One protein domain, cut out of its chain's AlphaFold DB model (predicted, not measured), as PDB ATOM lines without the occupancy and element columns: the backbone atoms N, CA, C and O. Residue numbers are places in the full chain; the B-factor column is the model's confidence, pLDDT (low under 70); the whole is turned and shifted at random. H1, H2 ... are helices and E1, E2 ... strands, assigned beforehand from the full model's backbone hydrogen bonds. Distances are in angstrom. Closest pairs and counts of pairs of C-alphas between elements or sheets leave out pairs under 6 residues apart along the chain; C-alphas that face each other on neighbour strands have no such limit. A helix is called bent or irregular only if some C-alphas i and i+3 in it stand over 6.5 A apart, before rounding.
ATOM      1  N   TYR A   6     -38.947 -71.384 -20.854       71.19
ATOM      2  CA  TYR A   6     -38.654 -70.297 -21.786       71.19
ATOM      3  C   TYR A   6     -39.753 -70.040 -22.836       71.19
ATOM      4  O   TYR A   6     -39.909 -68.901 -23.269       71.19
ATOM      5  N   HIS A   7     -40.534 -71.049 -23.245       73.81
ATOM      6  CA  HIS A   7     -41.648 -70.859 -24.186       73.81
ATOM      7  C   HIS A   7     -42.740 -69.987 -23.570       73.81
ATOM      8  O   HIS A   7     -43.289 -69.113 -24.236       73.81
ATOM      9  N   ILE A   8     -43.009 -70.202 -22.280       78.50
ATOM     10  CA  ILE A   8     -44.000 -69.440 -21.523       78.50
ATOM     11  C   ILE A   8     -43.552 -67.979 -21.415       78.50
ATOM     12  O   ILE A   8     -44.351 -67.076 -21.639       78.50
ATOM     13  N   VAL A   9     -42.263 -67.734 -21.159       82.38
ATOM     14  CA  VAL A   9     -41.708 -66.372 -21.082       82.38
ATOM     15  C   VAL A   9     -41.841 -65.632 -22.417       82.38
ATOM     16  O   VAL A   9     -42.308 -64.495 -22.435       82.38
ATOM     17  N   VAL A  10     -41.482 -66.269 -23.537       80.38
ATOM     18  CA  VAL A  10     -41.605 -65.658 -24.876       80.38
ATOM     19  C   VAL A  10     -43.068 -65.367 -25.218       80.38
ATOM     20  O   VAL A  10     -43.376 -64.289 -25.726       80.38
ATOM     21  N   PHE A  11     -43.971 -66.294 -24.895       82.31
ATOM     22  CA  PHE A  11     -45.406 -66.100 -25.071       82.31
ATOM     23  C   PHE A  11     -45.924 -64.903 -24.267       82.31
ATOM     24  O   PHE A  11     -46.552 -64.010 -24.836       82.31
ATOM     25  N   LEU A  12     -45.614 -64.843 -22.969       86.06
ATOM     26  CA  LEU A  12     -46.042 -63.751 -22.095       86.06
ATOM     27  C   LEU A  12     -45.480 -62.401 -22.548       86.06
ATOM     28  O   LEU A  12     -46.210 -61.411 -22.546       86.06
ATOM     29  N   LEU A  13     -44.217 -62.358 -22.979       87.00
ATOM     30  CA  LEU A  13     -43.585 -61.145 -23.497       87.00
ATOM     31  C   LEU A  13     -44.291 -60.637 -24.760       87.00
ATOM     32  O   LEU A  13     -44.671 -59.473 -24.840       87.00
ATOM     33  N   LEU A  14     -44.492 -61.506 -25.751       85.25
ATOM     34  CA  LEU A  14     -45.147 -61.122 -27.000       85.25
ATOM     35  C   LEU A  14     -46.596 -60.685 -26.769       85.25
ATOM     36  O   LEU A  14     -47.050 -59.702 -27.353       85.25
ATOM     37  N   TYR A  15     -47.307 -61.380 -25.881       84.88
ATOM     38  CA  TYR A  15     -48.691 -61.059 -25.556       84.88
ATOM     39  C   TYR A  15     -48.819 -59.731 -24.801       84.88
ATOM     40  O   TYR A  15     -49.695 -58.924 -25.110       84.88
ATOM     41  N   THR A  16     -47.919 -59.454 -23.852       85.00
ATOM     42  CA  THR A  16     -47.893 -58.164 -23.141       85.00
ATOM     43  C   THR A  16     -47.535 -57.005 -24.069       85.00
ATOM     44  O   THR A  16     -48.193 -55.968 -24.001       85.00
ATOM     45  N   LEU A  17     -46.577 -57.179 -24.985       85.38
ATOM     46  CA  LEU A  17     -46.245 -56.172 -26.003       85.38
ATOM     47  C   LEU A  17     -47.413 -55.907 -26.961       85.38
ATOM     48  O   LEU A  17     -47.722 -54.751 -27.258       85.38
ATOM     49  N   MET A  18     -48.105 -56.965 -27.388       83.06
ATOM     50  CA  MET A  18     -49.311 -56.851 -28.204       83.06
ATOM     51  C   MET A  18     -50.403 -56.063 -27.470       83.06
ATOM     52  O   MET A  18     -50.925 -55.092 -28.016       83.06
ATOM     53  N   LEU A  19     -50.705 -56.407 -26.215       82.88
ATOM     54  CA  LEU A  19     -51.686 -55.673 -25.409       82.88
ATOM     55  C   LEU A  19     -51.290 -54.205 -25.213       82.88
ATOM     56  O   LEU A  19     -52.130 -53.319 -25.370       82.88
ATOM     57  N   ALA A  20     -50.016 -53.937 -24.922       80.69
ATOM     58  CA  ALA A  20     -49.503 -52.580 -24.773       80.69
ATOM     59  C   ALA A  20     -49.672 -51.757 -26.060       80.69
ATOM     60  O   ALA A  20     -50.005 -50.578 -25.989       80.69
ATOM     61  N   SER A  21     -49.520 -52.378 -27.235       78.69
ATOM     62  CA  SER A  21     -49.708 -51.701 -28.525       78.69
ATOM     63  C   SER A  21     -51.151 -51.247 -28.789       78.69
ATOM     64  O   SER A  21     -51.370 -50.309 -29.553       78.69
ATOM     65  N   PHE A  22     -52.142 -51.859 -28.133       78.56
ATOM     66  CA  PHE A  22     -53.552 -51.467 -28.253       78.56
ATOM     67  C   PHE A  22     -53.923 -50.281 -27.362       78.56
ATOM     68  O   PHE A  22     -54.965 -49.640 -27.559       78.56
ATOM     69  N   LEU A  23     -53.090 -49.991 -26.363       73.75
ATOM     70  CA  LEU A  23     -53.315 -48.909 -25.426       73.75
ATOM     71  C   LEU A  23     -52.822 -47.600 -26.040       73.75
ATOM     72  O   LEU A  23     -51.634 -47.410 -26.286       73.75
ATOM     73  N   ARG A  24     -53.746 -46.656 -26.252       71.06
ATOM     74  CA  ARG A  24     -53.378 -45.292 -26.621       71.06
ATOM     75  C   ARG A  24     -53.160 -44.472 -25.349       71.06
ATOM     76  O   ARG A  24     -54.141 -44.248 -24.633       71.06
ATOM     77  N   PRO A  25     -51.937 -43.990 -25.076       68.69
ATOM     78  CA  PRO A  25     -51.746 -42.944 -24.083       68.69
ATOM     79  C   PRO A  25     -52.491 -41.688 -24.548       68.69
ATOM     80  O   PRO A  25     -52.321 -41.216 -25.674       68.69
ATOM     81  N   GLN A  26     -53.361 -41.182 -23.689       73.81
ATOM     82  CA  GLN A  26     -54.101 -39.945 -23.841       73.81
ATOM     83  C   GLN A  26     -53.611 -38.981 -22.765       73.81
ATOM     84  O   GLN A  26     -53.970 -39.089 -21.590       73.81
ATOM     85  N   MET A  27     -52.776 -38.041 -23.193       76.06
ATOM     86  CA  MET A  27     -52.347 -36.915 -22.378       76.06
ATOM     87  C   MET A  27     -53.409 -35.815 -22.464       76.06
ATOM     88  O   MET A  27     -53.800 -35.413 -23.562       76.06
ATOM     89  N   ASN A  28     -53.896 -35.363 -21.314       78.38
ATOM     90  CA  ASN A  28     -54.781 -34.215 -21.190       78.38
ATOM     91  C   ASN A  28     -53.988 -33.051 -20.592       78.38
ATOM     92  O   ASN A  28     -53.322 -33.232 -19.577       78.38
ATOM     93  N   ILE A  29     -54.060 -31.884 -21.225       74.19
ATOM     94  CA  ILE A  29     -53.422 -30.653 -20.757       74.19
ATOM     95  C   ILE A  29     -54.530 -29.612 -20.642       74.19
ATOM     96  O   ILE A  29     -55.118 -29.214 -21.647       74.19
ATOM     97  N   VAL A  30     -54.817 -29.190 -19.416       76.69
ATOM     98  CA  VAL A  30     -55.777 -28.130 -19.104       76.69
ATOM     99  C   VAL A  30     -54.993 -26.909 -18.658       76.69
ATOM    100  O   VAL A  30     -54.115 -27.016 -17.810       76.69
ATOM    101  N   ILE A  31     -55.300 -25.749 -19.228       72.88
ATOM    102  CA  ILE A  31     -54.623 -24.494 -18.895       72.88
ATOM    103  C   ILE A  31     -55.611 -23.630 -18.125       72.88
ATOM    104  O   ILE A  31     -56.620 -23.194 -18.678       72.88
ATOM    105  N   ALA A  32     -55.333 -23.424 -16.843       75.25
ATOM    106  CA  ALA A  32     -56.064 -22.504 -15.993       75.25
ATOM    107  C   ALA A  32     -55.429 -21.114 -16.100       75.25
ATOM    108  O   ALA A  32     -54.210 -20.972 -15.999       75.25
ATOM    109  N   VAL A  33     -56.269 -20.102 -16.313       66.19
ATOM    110  CA  VAL A  33     -55.869 -18.694 -16.327       66.19
ATOM    111  C   VAL A  33     -56.613 -18.007 -15.196       66.19
ATOM    112  O   VAL A  33     -57.836 -17.890 -15.255       66.19
ATOM    113  N   ASP A  34     -55.887 -17.580 -14.168       64.94
ATOM    114  CA  ASP A  34     -56.435 -16.715 -13.127       64.94
ATOM    115  C   ASP A  34     -56.005 -15.275 -13.427       64.94
ATOM    116  O   ASP A  34     -54.818 -14.942 -13.378       64.94
ATOM    117  N   SER A  35     -56.964 -14.433 -13.819       53.50
ATOM    118  CA  SER A  35     -56.722 -13.019 -14.099       53.50
ATOM    119  C   SER A  35     -57.181 -12.177 -12.912       53.50
ATOM    120  O   SER A  35     -58.362 -11.846 -12.790       53.50
ATOM    121  N   GLN A  36     -56.244 -11.785 -12.055       55.94
ATOM    122  CA  GLN A  36     -56.517 -10.821 -10.992       55.94
ATOM    123  C   GLN A  36     -55.938  -9.473 -11.398       55.94
ATOM    124  O   GLN A  36     -54.722  -9.338 -11.417       55.94
ATOM    125  N   PHE A  37     -56.825  -8.527 -11.745       44.56
ATOM    126  CA  PHE A  37     -56.705  -7.074 -12.010       44.56
ATOM    127  C   PHE A  37     -55.432  -6.467 -12.662       44.56
ATOM    128  O   PHE A  37     -55.584  -5.473 -13.361       44.56
ATOM    129  N   PHE A  38     -54.226  -7.027 -12.528       50.34
ATOM    130  CA  PHE A  38     -52.979  -6.616 -13.196       50.34
ATOM    131  C   PHE A  38     -51.983  -7.765 -13.487       50.34
ATOM    132  O   PHE A  38     -50.926  -7.501 -14.054       50.34
ATOM    133  N   SER A  39     -52.287  -9.024 -13.140       54.25
ATOM    134  CA  SER A  39     -51.433 -10.188 -13.440       54.25
ATOM    135  C   SER A  39     -52.273 -11.373 -13.912       54.25
ATOM    136  O   SER A  39     -53.281 -11.708 -13.288       54.25
ATOM    137  N   ALA A  40     -51.866 -12.003 -15.016       57.81
ATOM    138  CA  ALA A  40     -52.420 -13.278 -15.452       57.81
ATOM    139  C   ALA A  40     -51.505 -14.395 -14.945       57.81
ATOM    140  O   ALA A  40     -50.358 -14.494 -15.376       57.81
ATOM    141  N   ASN A  41     -52.005 -15.215 -14.024       63.16
ATOM    142  CA  ASN A  41     -51.316 -16.423 -13.592       63.16
ATOM    143  C   ASN A  41     -51.791 -17.588 -14.461       63.16
ATOM    144  O   ASN A  41     -52.981 -17.912 -14.481       63.16
ATOM    145  N   TYR A  42     -50.857 -18.214 -15.171       69.25
ATOM    146  CA  TYR A  42     -51.118 -19.370 -16.018       69.25
ATOM    147  C   TYR A  42     -50.647 -20.639 -15.301       69.25
ATOM    148  O   TYR A  42     -49.510 -20.720 -14.839       69.25
ATOM    149  N   ALA A  43     -51.502 -21.655 -15.220       71.75
ATOM    150  CA  ALA A  43     -51.137 -22.965 -14.691       71.75
ATOM    151  C   ALA A  43     -51.573 -24.067 -15.660       71.75
ATOM    152  O   ALA A  43     -52.725 -24.106 -16.089       71.75
ATOM    153  N   ALA A  44     -50.661 -24.976 -16.000       69.19
ATOM    154  CA  ALA A  44     -50.967 -26.187 -16.748       69.19
ATOM    155  C   ALA A  44     -51.218 -27.345 -15.782       69.19
ATOM    156  O   ALA A  44     -50.315 -27.757 -15.060       69.19
ATOM    157  N   VAL A  45     -52.421 -27.905 -15.815       75.94
ATOM    158  CA  VAL A  45     -52.745 -29.190 -15.197       75.94
ATOM    159  C   VAL A  45     -52.600 -30.268 -16.261       75.94
ATOM    160  O   VAL A  45     -53.296 -30.250 -17.279       75.94
ATOM    161  N   VAL A  46     -51.680 -31.200 -16.041       71.50
ATOM    162  CA  VAL A  46     -51.369 -32.267 -16.989       71.50
ATOM    163  C   VAL A  46     -51.691 -33.615 -16.362       71.50
ATOM    164  O   VAL A  46     -51.233 -33.930 -15.265       71.50
ATOM    165  N   GLY A  47     -52.471 -34.421 -17.077       72.31
ATOM    166  CA  GLY A  47     -52.837 -35.777 -16.680       72.31
ATOM    167  C   GLY A  47     -52.579 -36.771 -17.806       72.31
ATOM    168  O   GLY A  47     -52.779 -36.465 -18.983       72.31
ATOM    169  N   LEU A  48     -52.161 -37.986 -17.453       73.44
ATOM    170  CA  LEU A  48     -51.998 -39.087 -18.399       73.44
ATOM    171  C   LEU A  48     -53.047 -40.164 -18.119       73.44
ATOM    172  O   LEU A  48     -53.249 -40.589 -16.984       73.44
ATOM    173  N   THR A  49     -53.729 -40.615 -19.163       71.12
ATOM    174  CA  THR A  49     -54.675 -41.735 -19.100       71.12
ATOM    175  C   THR A  49     -54.418 -42.680 -20.264       71.12
ATOM    176  O   THR A  49     -53.792 -42.294 -21.243       71.12
ATOM    177  N   PHE A  50     -54.892 -43.922 -20.187       67.38
ATOM    178  CA  PHE A  50     -54.893 -44.824 -21.337       67.38
ATOM    179  C   PHE A  50     -56.318 -45.118 -21.767       67.38
ATOM    180  O   PHE A  50     -57.196 -45.367 -20.938       67.38
ATOM    181  N   ARG A  51     -56.535 -45.118 -23.080       69.19
ATOM    182  CA  ARG A  51     -57.803 -45.527 -23.671       69.19
ATOM    183  C   ARG A  51     -57.550 -46.564 -24.754       69.19
ATOM    184  O   ARG A  51     -56.709 -46.372 -25.630       69.19
ATOM    185  N   LEU A  52     -58.321 -47.646 -24.708       66.81
ATOM    186  CA  LEU A  52     -58.416 -48.594 -25.813       66.81
ATOM    187  C   LEU A  52     -58.970 -47.859 -27.035       66.81
ATOM    188  O   LEU A  52     -60.046 -47.259 -26.978       66.81
ATOM    189  N   ASN A  53     -58.206 -47.862 -28.123       69.88
ATOM    190  CA  ASN A  53     -58.558 -47.143 -29.337       69.88
ATOM    191  C   ASN A  53     -58.639 -48.123 -30.508       69.88
ATOM    192  O   ASN A  53     -57.649 -48.765 -30.845       69.88
ATOM    193  N   LEU A  54     -59.804 -48.195 -31.154       73.56
ATOM    194  CA  LEU A  54     -60.027 -49.080 -32.297       73.56
ATOM    195  C   LEU A  54     -59.011 -48.832 -33.427       73.56
ATOM    196  O   LEU A  54     -58.536 -49.781 -34.037       73.56
ATOM    197  N   PHE A  55     -58.608 -47.579 -33.660       75.50
ATOM    198  CA  PHE A  55     -57.593 -47.253 -34.666       75.50
ATOM    199  C   PHE A  55     -56.217 -47.829 -34.317       75.50
ATOM    200  O   PHE A  55     -55.519 -48.292 -35.212       75.50
ATOM    201  N   MET A  56     -55.840 -47.849 -33.032       71.56
ATOM    202  CA  MET A  56     -54.598 -48.501 -32.585       71.56
ATOM    203  C   MET A  56     -54.685 -50.012 -32.772       71.56
ATOM    204  O   MET A  56     -53.736 -50.615 -33.253       71.56
ATOM    205  N   VAL A  57     -55.833 -50.617 -32.452       75.81
ATOM    206  CA  VAL A  57     -56.057 -52.056 -32.658       75.81
ATOM    207  C   VAL A  57     -55.914 -52.420 -34.137       75.81
ATOM    208  O   VAL A  57     -55.204 -53.364 -34.468       75.81
ATOM    209  N   VAL A  58     -56.521 -51.640 -35.036       80.25
ATOM    210  CA  VAL A  58     -56.412 -51.852 -36.488       80.25
ATOM    211  C   VAL A  58     -54.979 -51.625 -36.982       80.25
ATOM    212  O   VAL A  58     -54.477 -52.421 -37.770       80.25
ATOM    213  N   ALA A  59     -54.289 -50.589 -36.498       75.94
ATOM    214  CA  ALA A  59     -52.901 -50.309 -36.874       75.94
ATOM    215  C   ALA A  59     -51.915 -51.374 -36.362       75.94
ATOM    216  O   ALA A  59     -50.934 -51.683 -37.035       75.94
ATOM    217  N   ALA A  60     -52.182 -51.957 -35.192       77.31
ATOM    218  CA  ALA A  60     -51.383 -53.028 -34.602       77.31
ATOM    219  C   ALA A  60     -51.728 -54.415 -35.173       77.31
ATOM    220  O   ALA A  60     -50.986 -55.373 -34.948       77.31
ATOM    221  N   LEU A  61     -52.814 -54.539 -35.946       81.25
ATOM    222  CA  LEU A  61     -53.295 -55.806 -36.494       81.25
ATOM    223  C   LEU A  61     -52.231 -56.551 -37.328       81.25
ATOM    224  O   LEU A  61     -52.027 -57.739 -37.073       81.25
ATOM    225  N   PRO A  62     -51.455 -55.909 -38.226       83.38
ATOM    226  CA  PRO A  62     -50.366 -56.586 -38.936       83.38
ATOM    227  C   PRO A  62     -49.293 -57.151 -37.994       83.38
ATOM    228  O   PRO A  62     -48.827 -58.273 -38.186       83.38
ATOM    229  N   ILE A  63     -48.934 -56.415 -36.937       82.38
ATOM    230  CA  ILE A  63     -47.933 -56.849 -35.950       82.38
ATOM    231  C   ILE A  63     -48.497 -57.991 -35.090       82.38
ATOM    232  O   ILE A  63     -47.782 -58.944 -34.774       82.38
ATOM    233  N   SER A  64     -49.799 -57.973 -34.792       81.81
ATOM    234  CA  SER A  64     -50.481 -59.074 -34.102       81.81
ATOM    235  C   SER A  64     -50.469 -60.371 -34.927       81.81
ATOM    236  O   SER A  64     -50.168 -61.435 -34.390       81.81
ATOM    237  N   ILE A  65     -50.656 -60.290 -36.251       84.50
ATOM    238  CA  ILE A  65     -50.528 -61.444 -37.157       84.50
ATOM    239  C   ILE A  65     -49.088 -61.968 -37.143       84.50
ATOM    240  O   ILE A  65     -48.870 -63.169 -36.981       84.50
ATOM    241  N   LEU A  66     -48.094 -61.076 -37.236       85.12
ATOM    242  CA  LEU A  66     -46.680 -61.455 -37.125       85.12
ATOM    243  C   LEU A  66     -46.361 -62.115 -35.780       85.12
ATOM    244  O   LEU A  66     -45.518 -63.005 -35.726       85.12
ATOM    245  N   THR A  67     -47.062 -61.731 -34.715       84.31
ATOM    246  CA  THR A  67     -46.922 -62.326 -33.381       84.31
ATOM    247  C   THR A  67     -47.408 -63.772 -33.361       84.31
ATOM    248  O   THR A  67     -46.705 -64.646 -32.851       84.31
ATOM    249  N   VAL A  68     -48.566 -64.050 -33.968       83.50
ATOM    250  CA  VAL A  68     -49.089 -65.419 -34.116       83.50
ATOM    251  C   VAL A  68     -48.145 -66.267 -34.970       83.50
ATOM    252  O   VAL A  68     -47.824 -67.392 -34.594       83.50
ATOM    253  N   ILE A  69     -47.632 -65.715 -36.075       83.25
ATOM    254  CA  ILE A  69     -46.651 -66.402 -36.932       83.25
ATOM    255  C   ILE A  69     -45.349 -66.663 -36.166       83.25
ATOM    256  O   ILE A  69     -44.768 -67.739 -36.294       83.25
ATOM    257  N   ALA A  70     -44.888 -65.710 -35.353       81.25
ATOM    258  CA  ALA A  70     -43.678 -65.865 -34.554       81.25
ATOM    259  C   ALA A  70     -43.840 -66.965 -33.505       81.25
ATOM    260  O   ALA A  70     -42.943 -67.787 -33.347       81.25
ATOM    261  N   LEU A  71     -45.000 -67.031 -32.851       80.88
ATOM    262  CA  LEU A  71     -45.341 -68.099 -31.914       80.88
ATOM    263  C   LEU A  71     -45.448 -69.464 -32.597       80.88
ATOM    264  O   LEU A  71     -44.904 -70.440 -32.081       80.88
ATOM    265  N   ALA A  72     -46.083 -69.535 -33.769       79.56
ATOM    266  CA  ALA A  72     -46.175 -70.768 -34.548       79.56
ATOM    267  C   ALA A  72     -44.779 -71.271 -34.950       79.56
ATOM    268  O   ALA A  72     -44.412 -72.403 -34.635       79.56
ATOM    269  N   LYS A  73     -43.943 -70.390 -35.518       75.56
ATOM    270  CA  LYS A  73     -42.549 -70.700 -35.869       75.56
ATOM    271  C   LYS A  73     -41.682 -71.034 -34.662       75.56
ATOM    272  O   LYS A  73     -40.711 -71.772 -34.802       75.56
ATOM    273  N   TRP A  74     -41.972 -70.473 -33.492       74.12
ATOM    274  CA  TRP A  74     -41.284 -70.804 -32.244       74.12
ATOM    275  C   TRP A  74     -41.616 -72.216 -31.769       74.12
ATOM    276  O   TRP A  74     -40.740 -72.929 -31.288       74.12
ATOM    277  N   ASN A  75     -42.863 -72.637 -31.955       72.31
ATOM    278  CA  ASN A  75     -43.317 -73.976 -31.603       72.31
ATOM    279  C   ASN A  75     -42.831 -75.046 -32.603       72.31
ATOM    280  O   ASN A  75     -42.522 -76.163 -32.208       72.31
ATOM    281  N   GLU A  76     -42.695 -74.686 -33.883       69.75
ATOM    282  CA  GLU A  76     -42.115 -75.531 -34.944       69.75
ATOM    283  C   GLU A  76     -40.572 -75.576 -34.926       69.75
ATOM    284  O   GLU A  76     -39.956 -76.354 -35.658       69.75
ATOM    285  N   ALA A  77     -39.919 -74.744 -34.103       57.91
ATOM    286  CA  ALA A  77     -38.471 -74.514 -34.114       57.91
ATOM    287  C   ALA A  77     -37.606 -75.711 -33.680       57.91
ATOM    288  O   ALA A  77     -36.384 -75.566 -33.586       57.91
ATOM    289  N   THR A  78     -38.190 -76.890 -33.465       58.50
ATOM    290  CA  THR A  78     -37.483 -78.144 -33.173       58.50
ATOM    291  C   THR A  78     -36.443 -78.519 -34.241       58.50
ATOM    292  O   THR A  78     -35.530 -79.273 -33.921       58.50
ATOM    293  N   ASN A  79     -36.503 -77.945 -35.458       55.97
ATOM    294  CA  ASN A  79     -35.559 -78.230 -36.555       55.97
ATOM    295  C   ASN A  79     -34.553 -77.098 -36.897       55.97
ATOM    296  O   ASN A  79     -33.449 -77.397 -37.345       55.97
ATOM    297  N   HIS A  80     -34.870 -75.810 -36.671       62.72
ATOM    298  CA  HIS A  80     -33.969 -74.667 -36.958       62.72
ATOM    299  C   HIS A  80     -34.098 -73.531 -35.915       62.72
ATOM    300  O   HIS A  80     -34.764 -72.516 -36.157       62.72
ATOM    301  N   PRO A  81     -33.440 -73.648 -34.748       67.19
ATOM    302  CA  PRO A  81     -33.679 -72.765 -33.602       67.19
ATOM    303  C   PRO A  81     -33.202 -71.315 -33.798       67.19
ATOM    304  O   PRO A  81     -33.773 -70.393 -33.218       67.19
ATOM    305  N   THR A  82     -32.177 -71.070 -34.618       69.44
ATOM    306  CA  THR A  82     -31.610 -69.727 -34.851       69.44
ATOM    307  C   THR A  82     -32.511 -68.828 -35.699       69.44
ATOM    308  O   THR A  82     -32.672 -67.655 -35.368       69.44
ATOM    309  N   ALA A  83     -33.145 -69.369 -36.743       67.56
ATOM    310  CA  ALA A  83     -34.043 -68.610 -37.621       67.56
ATOM    311  C   ALA A  83     -35.363 -68.223 -36.927       67.56
ATOM    312  O   ALA A  83     -35.936 -67.169 -37.193       67.56
ATOM    313  N   SER A  84     -35.839 -69.063 -36.006       73.25
ATOM    314  CA  SER A  84     -37.029 -68.761 -35.209       73.25
ATOM    315  C   SER A  84     -36.752 -67.672 -34.163       73.25
ATOM    316  O   SER A  84     -37.521 -66.719 -34.033       73.25
ATOM    317  N   ARG A  85     -35.589 -67.738 -33.493       77.69
ATOM    318  CA  ARG A  85     -35.120 -66.695 -32.559       77.69
ATOM    319  C   ARG A  85     -35.000 -65.331 -33.228       77.69
ATOM    320  O   ARG A  85     -35.512 -64.359 -32.682       77.69
ATOM    321  N   SER A  86     -34.379 -65.255 -34.405       81.12
ATOM    322  CA  SER A  86     -34.219 -63.981 -35.115       81.12
ATOM    323  C   SER A  86     -35.561 -63.367 -35.521       81.12
ATOM    324  O   SER A  86     -35.733 -62.154 -35.410       81.12
ATOM    325  N   PHE A  87     -36.536 -64.190 -35.918       83.75
ATOM    326  CA  PHE A  87     -37.875 -63.713 -36.261       83.75
ATOM    327  C   PHE A  87     -38.643 -63.190 -35.039       83.75
ATOM    328  O   PHE A  87     -39.217 -62.104 -35.101       83.75
ATOM    329  N   VAL A  88     -38.606 -63.900 -33.904       84.00
ATOM    330  CA  VAL A  88     -39.200 -63.412 -32.645       84.00
ATOM    331  C   VAL A  88     -38.557 -62.088 -32.223       84.00
ATOM    332  O   VAL A  88     -39.270 -61.132 -31.922       84.00
ATOM    333  N   SER A  89     -37.224 -61.994 -32.259       85.12
ATOM    334  CA  SER A  89     -36.504 -60.753 -31.951       85.12
ATOM    335  C   SER A  89     -36.896 -59.603 -32.880       85.12
ATOM    336  O   SER A  89     -37.042 -58.474 -32.415       85.12
ATOM    337  N   PHE A  90     -37.118 -59.875 -34.167       87.88
ATOM    338  CA  PHE A  90     -37.606 -58.878 -35.118       87.88
ATOM    339  C   PHE A  90     -39.003 -58.359 -34.744       87.88
ATOM    340  O   PHE A  90     -39.201 -57.146 -34.684       87.88
ATOM    341  N   VAL A  91     -39.953 -59.247 -34.424       86.94
ATOM    342  CA  VAL A  91     -41.309 -58.842 -34.002       86.94
ATOM    343  C   VAL A  91     -41.266 -58.030 -32.705       86.94
ATOM    344  O   VAL A  91     -41.925 -56.995 -32.605       86.94
ATOM    345  N   VAL A  92     -40.448 -58.443 -31.734       87.00
ATOM    346  CA  VAL A  92     -40.215 -57.666 -30.505       87.00
ATOM    347  C   VAL A  92     -39.658 -56.280 -30.840       87.00
ATOM    348  O   VAL A  92     -40.154 -55.284 -30.317       87.00
ATOM    349  N   GLY A  93     -38.686 -56.195 -31.752       86.75
ATOM    350  CA  GLY A  93     -38.122 -54.927 -32.216       86.75
ATOM    351  C   GLY A  93     -39.171 -53.984 -32.812       86.75
ATOM    352  O   GLY A  93     -39.164 -52.794 -32.499       86.75
ATOM    353  N   LEU A  94     -40.116 -54.508 -33.600       88.75
ATOM    354  CA  LEU A  94     -41.226 -53.717 -34.145       88.75
ATOM    355  C   LEU A  94     -42.133 -53.154 -33.047       88.75
ATOM    356  O   LEU A  94     -42.497 -51.978 -33.102       88.75
ATOM    357  N   TYR A  95     -42.470 -53.954 -32.031       87.00
ATOM    358  CA  TYR A  95     -43.258 -53.466 -30.897       87.00
ATOM    359  C   TYR A  95     -42.529 -52.378 -30.115       87.00
ATOM    360  O   TYR A  95     -43.123 -51.348 -29.799       87.00
ATOM    361  N   VAL A  96     -41.239 -52.576 -29.832       86.56
ATOM    362  CA  VAL A  96     -40.422 -51.573 -29.138       86.56
ATOM    363  C   VAL A  96     -40.381 -50.272 -29.940       86.56
ATOM    364  O   VAL A  96     -40.611 -49.205 -29.375       86.56
ATOM    365  N   ALA A  97     -40.169 -50.347 -31.256       87.06
ATOM    366  CA  ALA A  97     -40.171 -49.172 -32.125       87.06
ATOM    367  C   ALA A  97     -41.521 -48.434 -32.102       87.06
ATOM    368  O   ALA A  97     -41.549 -47.209 -31.987       87.06
ATOM    369  N   LEU A  98     -42.641 -49.164 -32.147       84.94
ATOM    370  CA  LEU A  98     -43.985 -48.585 -32.078       84.94
ATOM    371  C   LEU A  98     -44.246 -47.887 -30.735       84.94
ATOM    372  O   LEU A  98     -44.785 -46.779 -30.703       84.94
ATOM    373  N   LEU A  99     -43.840 -48.504 -29.624       83.00
ATOM    374  CA  LEU A  99     -43.982 -47.916 -28.290       83.00
ATOM    375  C   LEU A  99     -43.124 -46.652 -28.136       83.00
ATOM    376  O   LEU A  99     -43.613 -45.644 -27.624       83.00
ATOM    377  N   LEU A 100     -41.885 -46.670 -28.637       86.56
ATOM    378  CA  LEU A 100     -41.006 -45.498 -28.650       86.56
ATOM    379  C   LEU A 100     -41.570 -44.367 -29.513       86.56
ATOM    380  O   LEU A 100     -41.546 -43.213 -29.089       86.56
ATOM    381  N   ALA A 101     -42.127 -44.681 -30.685       85.12
ATOM    382  CA  ALA A 101     -42.769 -43.688 -31.542       85.12
ATOM    383  C   ALA A 101     -43.972 -43.030 -30.845       85.12
ATOM    384  O   ALA A 101     -44.107 -41.807 -30.872       85.12
ATOM    385  N   ASN A 102     -44.805 -43.815 -30.154       81.88
ATOM    386  CA  ASN A 102     -45.930 -43.296 -29.371       81.88
ATOM    387  C   ASN A 102     -45.475 -42.417 -28.197       81.88
ATOM    388  O   ASN A 102     -46.059 -41.359 -27.950       81.88
ATOM    389  N   PHE A 103     -44.426 -42.830 -27.483       82.69
ATOM    390  CA  PHE A 103     -43.822 -42.026 -26.421       82.69
ATOM    391  C   PHE A 103     -43.300 -40.693 -26.967       82.69
ATOM    392  O   PHE A 103     -43.603 -39.636 -26.409       82.69
ATOM    393  N   ALA A 104     -42.559 -40.741 -28.076       86.31
ATOM    394  CA  ALA A 104     -41.967 -39.565 -28.691       86.31
ATOM    395  C   ALA A 104     -43.036 -38.594 -29.204       86.31
ATOM    396  O   ALA A 104     -42.925 -37.391 -28.980       86.31
ATOM    397  N   ALA A 105     -44.105 -39.107 -29.821       84.81
ATOM    398  CA  ALA A 105     -45.213 -38.292 -30.306       84.81
ATOM    399  C   ALA A 105     -45.862 -37.467 -29.181       84.81
ATOM    400  O   ALA A 105     -46.084 -36.269 -29.353       84.81
ATOM    401  N   ASN A 106     -46.113 -38.066 -28.012       82.88
ATOM    402  CA  ASN A 106     -46.675 -37.337 -26.868       82.88
ATOM    403  C   ASN A 106     -45.705 -36.298 -26.294       82.88
ATOM    404  O   ASN A 106     -46.127 -35.182 -25.998       82.88
ATOM    405  N   GLY A 107     -44.415 -36.631 -26.185       84.94
ATOM    406  CA  GLY A 107     -43.401 -35.675 -25.735       84.94
ATOM    407  C   GLY A 107     -43.269 -34.471 -26.673       84.94
ATOM    408  O   GLY A 107     -43.206 -33.331 -26.216       84.94
ATOM    409  N   VAL A 108     -43.345 -34.693 -27.990       88.81
ATOM    410  CA  VAL A 108     -43.365 -33.613 -28.992       88.81
ATOM    411  C   VAL A 108     -44.634 -32.763 -28.882       88.81
ATOM    412  O   VAL A 108     -44.558 -31.540 -28.987       88.81
ATOM    413  N   VAL A 109     -45.802 -33.366 -28.632       85.31
ATOM    414  CA  VAL A 109     -47.047 -32.612 -28.391       85.31
ATOM    415  C   VAL A 109     -46.929 -31.744 -27.135       85.31
ATOM    416  O   VAL A 109     -47.279 -30.565 -27.190       85.31
ATOM    417  N   MET A 110     -46.385 -32.288 -26.042       84.06
ATOM    418  CA  MET A 110     -46.125 -31.543 -24.805       84.06
ATOM    419  C   MET A 110     -45.198 -30.352 -25.068       84.06
ATOM    420  O   MET A 110     -45.530 -29.220 -24.724       84.06
ATOM    421  N   GLN A 111     -44.083 -30.588 -25.764       88.69
ATOM    422  CA  GLN A 111     -43.138 -29.545 -26.164       88.69
ATOM    423  C   GLN A 111     -43.795 -28.464 -27.035       88.69
ATOM    424  O   GLN A 111     -43.554 -27.281 -26.821       88.69
ATOM    425  N   ASN A 112     -44.637 -28.842 -27.999       87.81
ATOM    426  CA  ASN A 112     -45.317 -27.884 -28.874       87.81
ATOM    427  C   ASN A 112     -46.348 -27.026 -28.128       87.81
ATOM    428  O   ASN A 112     -46.527 -25.859 -28.473       87.81
ATOM    429  N   ILE A 113     -47.040 -27.587 -27.133       82.94
ATOM    430  CA  ILE A 113     -48.027 -26.853 -26.329       82.94
ATOM    431  C   ILE A 113     -47.315 -25.917 -25.353       82.94
ATOM    432  O   ILE A 113     -47.605 -24.723 -25.345       82.94
ATOM    433  N   LEU A 114     -46.351 -26.430 -24.586       83.94
ATOM    434  CA  LEU A 114     -45.598 -25.642 -23.608       83.94
ATOM    435  C   LEU A 114     -44.677 -24.605 -24.259       83.94
ATOM    436  O   LEU A 114     -44.479 -23.527 -23.705       83.94
ATOM    437  N   GLY A 115     -44.176 -24.871 -25.466       83.19
ATOM    438  CA  GLY A 115     -43.391 -23.905 -26.235       83.19
ATOM    439  C   GLY A 115     -44.157 -22.617 -26.559       83.19
ATOM    440  O   GLY A 115     -43.538 -21.568 -26.716       83.19
ATOM    441  N   ARG A 116     -45.500 -22.650 -26.587       83.25
ATOM    442  CA  ARG A 116     -46.331 -21.436 -26.719       83.25
ATOM    443  C   ARG A 116     -46.253 -20.524 -25.490       83.25
ATOM    444  O   ARG A 116     -46.509 -19.335 -25.621       83.25
ATOM    445  N   PHE A 117     -45.857 -21.072 -24.345       80.00
ATOM    446  CA  PHE A 117     -45.622 -20.380 -23.074       80.00
ATOM    447  C   PHE A 117     -44.121 -20.197 -22.809       80.00
ATOM    448  O   PHE A 117     -43.670 -20.211 -21.672       80.00
ATOM    449  N   GLN A 118     -43.312 -20.134 -23.874       82.81
ATOM    450  CA  GLN A 118     -41.863 -19.902 -23.814       82.81
ATOM    451  C   GLN A 118     -41.070 -20.911 -22.958       82.81
ATOM    452  O   GLN A 118     -39.900 -20.680 -22.646       82.81
ATOM    453  N   HIS A 119     -41.650 -22.069 -22.627       81.75
ATOM    454  CA  HIS A 119     -40.924 -23.110 -21.912       81.75
ATOM    455  C   HIS A 119     -39.860 -23.746 -22.818       81.75
ATOM    456  O   HIS A 119     -40.145 -24.100 -23.968       81.75
ATOM    457  N   PRO A 120     -38.631 -23.962 -22.310       86.75
ATOM    458  CA  PRO A 120     -37.588 -24.592 -23.098       86.75
ATOM    459  C   PRO A 120     -37.939 -26.062 -23.391       86.75
ATOM    460  O   PRO A 120     -38.546 -26.738 -22.547       86.75
ATOM    461  N   PRO A 121     -37.509 -26.608 -24.547       87.50
ATOM    462  CA  PRO A 121     -37.783 -27.993 -24.924       87.50
ATOM    463  C   PRO A 121     -37.409 -28.999 -23.837       87.50
ATOM    464  O   PRO A 121     -38.213 -29.851 -23.474       87.50
ATOM    465  N   LEU A 122     -36.217 -28.854 -23.253       89.38
ATOM    466  CA  LEU A 122     -35.717 -29.764 -22.226       89.38
ATOM    467  C   LEU A 122     -36.621 -29.797 -20.982       89.38
ATOM    468  O   LEU A 122     -36.890 -30.874 -20.459       89.38
ATOM    469  N   ALA A 123     -37.149 -28.648 -20.545       87.06
ATOM    470  CA  ALA A 123     -38.079 -28.601 -19.417       87.06
ATOM    471  C   ALA A 123     -39.390 -29.330 -19.736       87.06
ATOM    472  O   ALA A 123     -39.894 -30.067 -18.895       87.06
ATOM    473  N   SER A 124     -39.897 -29.204 -20.966       85.75
ATOM    474  CA  SER A 124     -41.117 -29.900 -21.401       85.75
ATOM    475  C   SER A 124     -40.958 -31.425 -21.354       85.75
ATOM    476  O   SER A 124     -41.861 -32.136 -20.916       85.75
ATOM    477  N   TRP A 125     -39.789 -31.934 -21.754       87.75
ATOM    478  CA  TRP A 125     -39.469 -33.363 -21.676       87.75
ATOM    479  C   TRP A 125     -39.264 -33.852 -20.241       87.75
ATOM    480  O   TRP A 125     -39.667 -34.969 -19.925       87.75
ATOM    481  N   LEU A 126     -38.678 -33.029 -19.365       88.81
ATOM    482  CA  LEU A 126     -38.570 -33.348 -17.938       88.81
ATOM    483  C   LEU A 126     -39.953 -33.417 -17.279       88.81
ATOM    484  O   LEU A 126     -40.243 -34.398 -16.603       88.81
ATOM    485  N   MET A 127     -40.839 -32.460 -17.564       85.12
ATOM    486  CA  MET A 127     -42.231 -32.496 -17.094       85.12
ATOM    487  C   MET A 127     -42.972 -33.734 -17.615       85.12
ATOM    488  O   MET A 127     -43.667 -34.411 -16.862       85.12
ATOM    489  N   TYR A 128     -42.778 -34.093 -18.888       87.19
ATOM    490  CA  TYR A 128     -43.354 -35.317 -19.451       87.19
ATOM    491  C   TYR A 128     -42.810 -36.592 -18.781       87.19
ATOM    492  O   TYR A 128     -43.568 -37.528 -18.527       87.19
ATOM    493  N   ARG A 129     -41.515 -36.630 -18.444       86.81
ATOM    494  CA  ARG A 129     -40.913 -37.733 -17.679       86.81
ATOM    495  C   ARG A 129     -41.533 -37.839 -16.288       86.81
ATOM    496  O   ARG A 129     -41.888 -38.942 -15.881       86.81
ATOM    497  N   ASP A 130     -41.663 -36.726 -15.577       87.50
ATOM    498  CA  ASP A 130     -42.213 -36.715 -14.222       87.50
ATOM    499  C   ASP A 130     -43.689 -37.162 -14.235       87.50
ATOM    500  O   ASP A 130     -44.084 -38.005 -13.432       87.50
ATOM    501  N   LEU A 131     -44.465 -36.737 -15.241       85.44
ATOM    502  CA  LEU A 131     -45.826 -37.225 -15.494       85.44
ATOM    503  C   LEU A 131     -45.889 -38.739 -15.692       85.44
ATOM    504  O   LEU A 131     -46.776 -39.402 -15.151       85.44
ATOM    505  N   LEU A 132     -44.962 -39.298 -16.464       84.62
ATOM    506  CA  LEU A 132     -44.903 -40.738 -16.685       84.62
ATOM    507  C   LEU A 132     -44.537 -41.508 -15.420       84.62
ATOM    508  O   LEU A 132     -45.105 -42.572 -15.188       84.62
ATOM    509  N   LEU A 133     -43.623 -40.983 -14.604       86.56
ATOM    510  CA  LEU A 133     -43.262 -41.594 -13.327       86.56
ATOM    511  C   LEU A 133     -44.459 -41.612 -12.371       86.56
ATOM    512  O   LEU A 133     -44.831 -42.688 -11.902       86.56
ATOM    513  N   SER A 134     -45.138 -40.477 -12.184       83.19
ATOM    514  CA  SER A 134     -46.358 -40.415 -11.366       83.19
ATOM    515  C   SER A 134     -47.463 -41.327 -11.905       83.19
ATOM    516  O   SER A 134     -48.228 -41.922 -11.145       83.19
ATOM    517  N   PHE A 135     -47.542 -41.490 -13.227       82.62
ATOM    518  CA  PHE A 135     -48.476 -42.425 -13.841       82.62
ATOM    519  C   PHE A 135     -48.119 -43.897 -13.582       82.62
ATOM    520  O   PHE A 135     -49.010 -44.707 -13.319       82.62
ATOM    521  N   LEU A 136     -46.838 -44.263 -13.630       82.94
ATOM    522  CA  LEU A 136     -46.386 -45.617 -13.292       82.94
ATOM    523  C   LEU A 136     -46.660 -45.940 -11.821       82.94
ATOM    524  O   LEU A 136     -47.172 -47.019 -11.522       82.94
ATOM    525  N   GLU A 137     -46.391 -44.997 -10.920       84.94
ATOM    526  CA  GLU A 137     -46.729 -45.119  -9.499       84.94
ATOM    527  C   GLU A 137     -48.235 -45.323  -9.302       84.94
ATOM    528  O   GLU A 137     -48.650 -46.234  -8.584       84.94
ATOM    529  N   TYR A 138     -49.060 -44.549 -10.015       82.25
ATOM    530  CA  TYR A 138     -50.510 -44.730 -10.018       82.25
ATOM    531  C   TYR A 138     -50.931 -46.118 -10.507       82.25
ATOM    532  O   TYR A 138     -51.803 -46.727  -9.891       82.25
ATOM    533  N   LEU A 139     -50.338 -46.647 -11.583       80.75
ATOM    534  CA  LEU A 139     -50.656 -47.997 -12.061       80.75
ATOM    535  C   LEU A 139     -50.341 -49.059 -11.007       80.75
ATOM    536  O   LEU A 139     -51.166 -49.940 -10.770       80.75
ATOM    537  N   VAL A 140     -49.177 -48.965 -10.363       83.06
ATOM    538  CA  VAL A 140     -48.787 -49.889  -9.289       83.06
ATOM    539  C   VAL A 140     -49.769 -49.790  -8.122       83.06
ATOM    540  O   VAL A 140     -50.280 -50.815  -7.665       83.06
ATOM    541  N   ALA A 141     -50.097 -48.571  -7.691       81.38
ATOM    542  CA  ALA A 141     -51.066 -48.335  -6.626       81.38
ATOM    543  C   ALA A 141     -52.472 -48.842  -6.991       81.38
ATOM    544  O   ALA A 141     -53.169 -49.388  -6.141       81.38
ATOM    545  N   ASN A 142     -52.885 -48.717  -8.253       80.44
ATOM    546  CA  ASN A 142     -54.179 -49.197  -8.741       80.44
ATOM    547  C   ASN A 142     -54.236 -50.734  -8.787       80.44
ATOM    548  O   ASN A 142     -55.229 -51.339  -8.399       80.44
ATOM    549  N   ILE A 143     -53.146 -51.404  -9.167       80.31
ATOM    550  CA  ILE A 143     -53.069 -52.870  -9.057       80.31
ATOM    551  C   ILE A 143     -53.173 -53.295  -7.588       80.31
ATOM    552  O   ILE A 143     -53.914 -54.221  -7.268       80.31
ATOM    553  N   GLN A 144     -52.474 -52.605  -6.682       79.25
ATOM    554  CA  GLN A 144     -52.559 -52.879  -5.245       79.25
ATOM    555  C   GLN A 144     -53.961 -52.616  -4.690       79.25
ATOM    556  O   GLN A 144     -54.441 -53.376  -3.847       79.25
ATOM    557  N   SER A 145     -54.653 -51.593  -5.189       79.19
ATOM    558  CA  SER A 145     -55.984 -51.243  -4.711       79.19
ATOM    559  C   SER A 145     -57.070 -52.244  -5.067       79.19
ATOM    560  O   SER A 145     -58.039 -52.369  -4.319       79.19
ATOM    561  N   VAL A 146     -56.890 -53.027  -6.133       77.88
ATOM    562  CA  VAL A 146     -57.753 -54.185  -6.418       77.88
ATOM    563  C   VAL A 146     -57.739 -55.172  -5.245       77.88
ATOM    564  O   VAL A 146     -58.772 -55.758  -4.921       77.88
ATOM    565  N   PHE A 147     -56.601 -55.310  -4.561       77.62
ATOM    566  CA  PHE A 147     -56.463 -56.174  -3.388       77.62
ATOM    567  C   PHE A 147     -56.863 -55.470  -2.084       77.62
ATOM    568  O   PHE A 147     -57.485 -56.095  -1.225       77.62
ATOM    569  N   THR A 148     -56.547 -54.180  -1.924       80.12
ATOM    570  CA  THR A 148     -56.795 -53.437  -0.672       80.12
ATOM    571  C   THR A 148     -58.154 -52.725  -0.610       80.12
ATOM    572  O   THR A 148     -58.518 -52.216   0.448       80.12
ATOM    573  N   ARG A 149     -58.925 -52.696  -1.709       72.50
ATOM    574  CA  ARG A 149     -60.213 -51.981  -1.877       72.50
ATOM    575  C   ARG A 149     -60.156 -50.468  -1.605       72.50
ATOM    576  O   ARG A 149     -61.188 -49.851  -1.352       72.50
ATOM    577  N   GLN A 150     -58.975 -49.855  -1.660       74.50
ATOM    578  CA  GLN A 150     -58.810 -48.414  -1.445       74.50
ATOM    579  C   GLN A 150     -58.984 -47.622  -2.750       74.50
ATOM    580  O   GLN A 150     -58.534 -48.041  -3.809       74.50
ATOM    581  N   SER A 151     -59.626 -46.454  -2.716       68.56
ATOM    582  CA  SER A 151     -59.725 -45.609  -3.914       68.56
ATOM    583  C   SER A 151     -58.395 -44.904  -4.189       68.56
ATOM    584  O   SER A 151     -57.905 -44.174  -3.328       68.56
ATOM    585  N   VAL A 152     -57.843 -45.065  -5.393       74.69
ATOM    586  CA  VAL A 152     -56.614 -44.379  -5.825       74.69
ATOM    587  C   VAL A 152     -56.988 -43.199  -6.717       74.69
ATOM    588  O   VAL A 152     -57.681 -43.371  -7.724       74.69
ATOM    589  N   GLN A 153     -56.535 -41.999  -6.353       74.31
ATOM    590  CA  GLN A 153     -56.735 -40.795  -7.159       74.31
ATOM    591  C   GLN A 153     -55.809 -40.793  -8.376       74.31
ATOM    592  O   GLN A 153     -54.690 -41.298  -8.318       74.31
ATOM    593  N   ARG A 154     -56.291 -40.241  -9.494       72.62
ATOM    594  CA  ARG A 154     -55.482 -40.113 -10.709       72.62
ATOM    595  C   ARG A 154     -54.387 -39.063 -10.504       72.62
ATOM    596  O   ARG A 154     -54.669 -38.038  -9.891       72.62
ATOM    597  N   PRO A 155     -53.176 -39.291 -11.036       71.75
ATOM    598  CA  PRO A 155     -52.100 -38.325 -10.941       71.75
ATOM    599  C   PRO A 155     -52.392 -37.151 -11.875       71.75
ATOM    600  O   PRO A 155     -52.561 -37.325 -13.085       71.75
ATOM    601  N   GLU A 156     -52.434 -35.961 -11.294       75.88
ATOM    602  CA  GLU A 156     -52.483 -34.686 -11.998       75.88
ATOM    603  C   GLU A 156     -51.284 -33.864 -11.533       75.88
ATOM    604  O   GLU A 156     -51.073 -33.684 -10.332       75.88
ATOM    605  N   LEU A 157     -50.469 -33.402 -12.478       74.00
ATOM    606  CA  LEU A 157     -49.333 -32.537 -12.185       74.00
ATOM    607  C   LEU A 157     -49.680 -31.110 -12.586       74.00
ATOM    608  O   LEU A 157     -50.107 -30.864 -13.714       74.00
ATOM    609  N   VAL A 158     -49.503 -30.181 -11.649       75.75
ATOM    610  CA  VAL A 158     -49.748 -28.753 -11.856       75.75
ATOM    611  C   VAL A 158     -48.409 -28.055 -12.046       75.75
ATOM    612  O   VAL A 158     -47.556 -28.080 -11.161       75.75
ATOM    613  N   TYR A 159     -48.238 -27.415 -13.195       75.06
ATOM    614  CA  TYR A 159     -47.054 -26.640 -13.536       75.06
ATOM    615  C   TYR A 159     -47.426 -25.171 -13.688       75.06
ATOM    616  O   TYR A 159     -48.353 -24.835 -14.421       75.06
ATOM    617  N   VAL A 160     -46.689 -24.292 -13.013       74.81
ATOM    618  CA  VAL A 160     -46.814 -22.845 -13.215       74.81
ATOM    619  C   VAL A 160     -46.168 -22.489 -14.552       74.81
ATOM    620  O   VAL A 160     -45.010 -22.839 -14.797       74.81
ATOM    621  N   LEU A 161     -46.934 -21.826 -15.411       72.38
ATOM    622  CA  LEU A 161     -46.489 -21.333 -16.709       72.38
ATOM    623  C   LEU A 161     -46.098 -19.856 -16.585       72.38
ATOM    624  O   LEU A 161     -46.684 -19.129 -15.779       72.38
ATOM    625  N   HIS A 162     -45.107 -19.437 -17.373       64.00
ATOM    626  CA  HIS A 162     -44.641 -18.049 -17.453       64.00
ATOM    627  C   HIS A 162     -45.166 -17.355 -18.712       64.00
ATOM    628  O   HIS A 162     -45.383 -18.053 -19.731       64.00
TER     629      HIS A 162
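What this domain is: This is residues 6 to 162 of the 162 residues of the protein "GL24332" of Drosophila persimilis (UniProt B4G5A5). A long, twisted hairpin of strands E1 and E2, with short E3 along part of E2, extends from one end of a three-helix bundle, H1, H2 and H3. The longest helix, H3, continues from the bundle along the sheet, and H4 folds back from H3's end to cross the sheet slantwise. The printed part has 157 residues with four named helices and three named strands, in the order H1 E1 E2 H2 H3 H4 E3; the sheet order is E1 E2 E3, antiparallel, and the class is mixed. The whole is loose, with a radius of gyration of the C-alphas of 20.5 A, and a rod spanning 78 by 38 by 26 A.

Where its parts are: E1, residues 23 to 36, and E2, residues 39 to 52, each measure 40.9 A; E3 is residues 156 to 161, ending at C-alpha 161 (-46.489, -21.333, -16.709). H1, residues 6 to 22, begins at C-alpha 6 (-38.654, -70.297, -21.786). H2 is residues 54 to 75, H3 residues 81 to 117, 54.8 A, and H4 residues 121 to 148, 40.0 A. H2 is irregular, C-alphas 59 and 62 being 7.1 A apart, with a kink of 46 degrees near residue 61.

How they stand to each other: N 30 and O 45 of E1 and E2, 2.8 A, and N 44 and O 159 of E2 and E3, 2.8 A, are within hydrogen-bond range. H3 and H4 are on one face of the sheet, two layers, helices on one side of a sheet; H3's height over the sheet is 6.6 A and H4's is 7.6 A. H4 lies over E2, slantwise at 47 degrees on the local plane. H1, H2 and H3 form an up-and-down bundle, each running against the one before. H3, the hub, touches H2 with its residues 81 to 95 alone, closest C-alphas Ala 70 and Val 88, 5.5 A; this helical hairpin has a shallow tilt of 22 degrees. H1 touches H2, closest C-alphas Phe 22 and Val 57, 5.1 A. H4 touches H3 at a steep tilt of 64 degrees, closest C-alphas Gln 111 and Ser 124, 5.2 A. Every O i to N i+4 pair is within hydrogen-bond range in H1; H2 has 16 of 18, H3 31 of 33, H4 23 of 24.

The domain as a whole: The C-alphas farthest apart, Phe 37 and Asn 79, are 78.2 A apart. The printed part has no cut and no long link. Low confidence, under 70, includes residues 33 to 42 and 76 to 83.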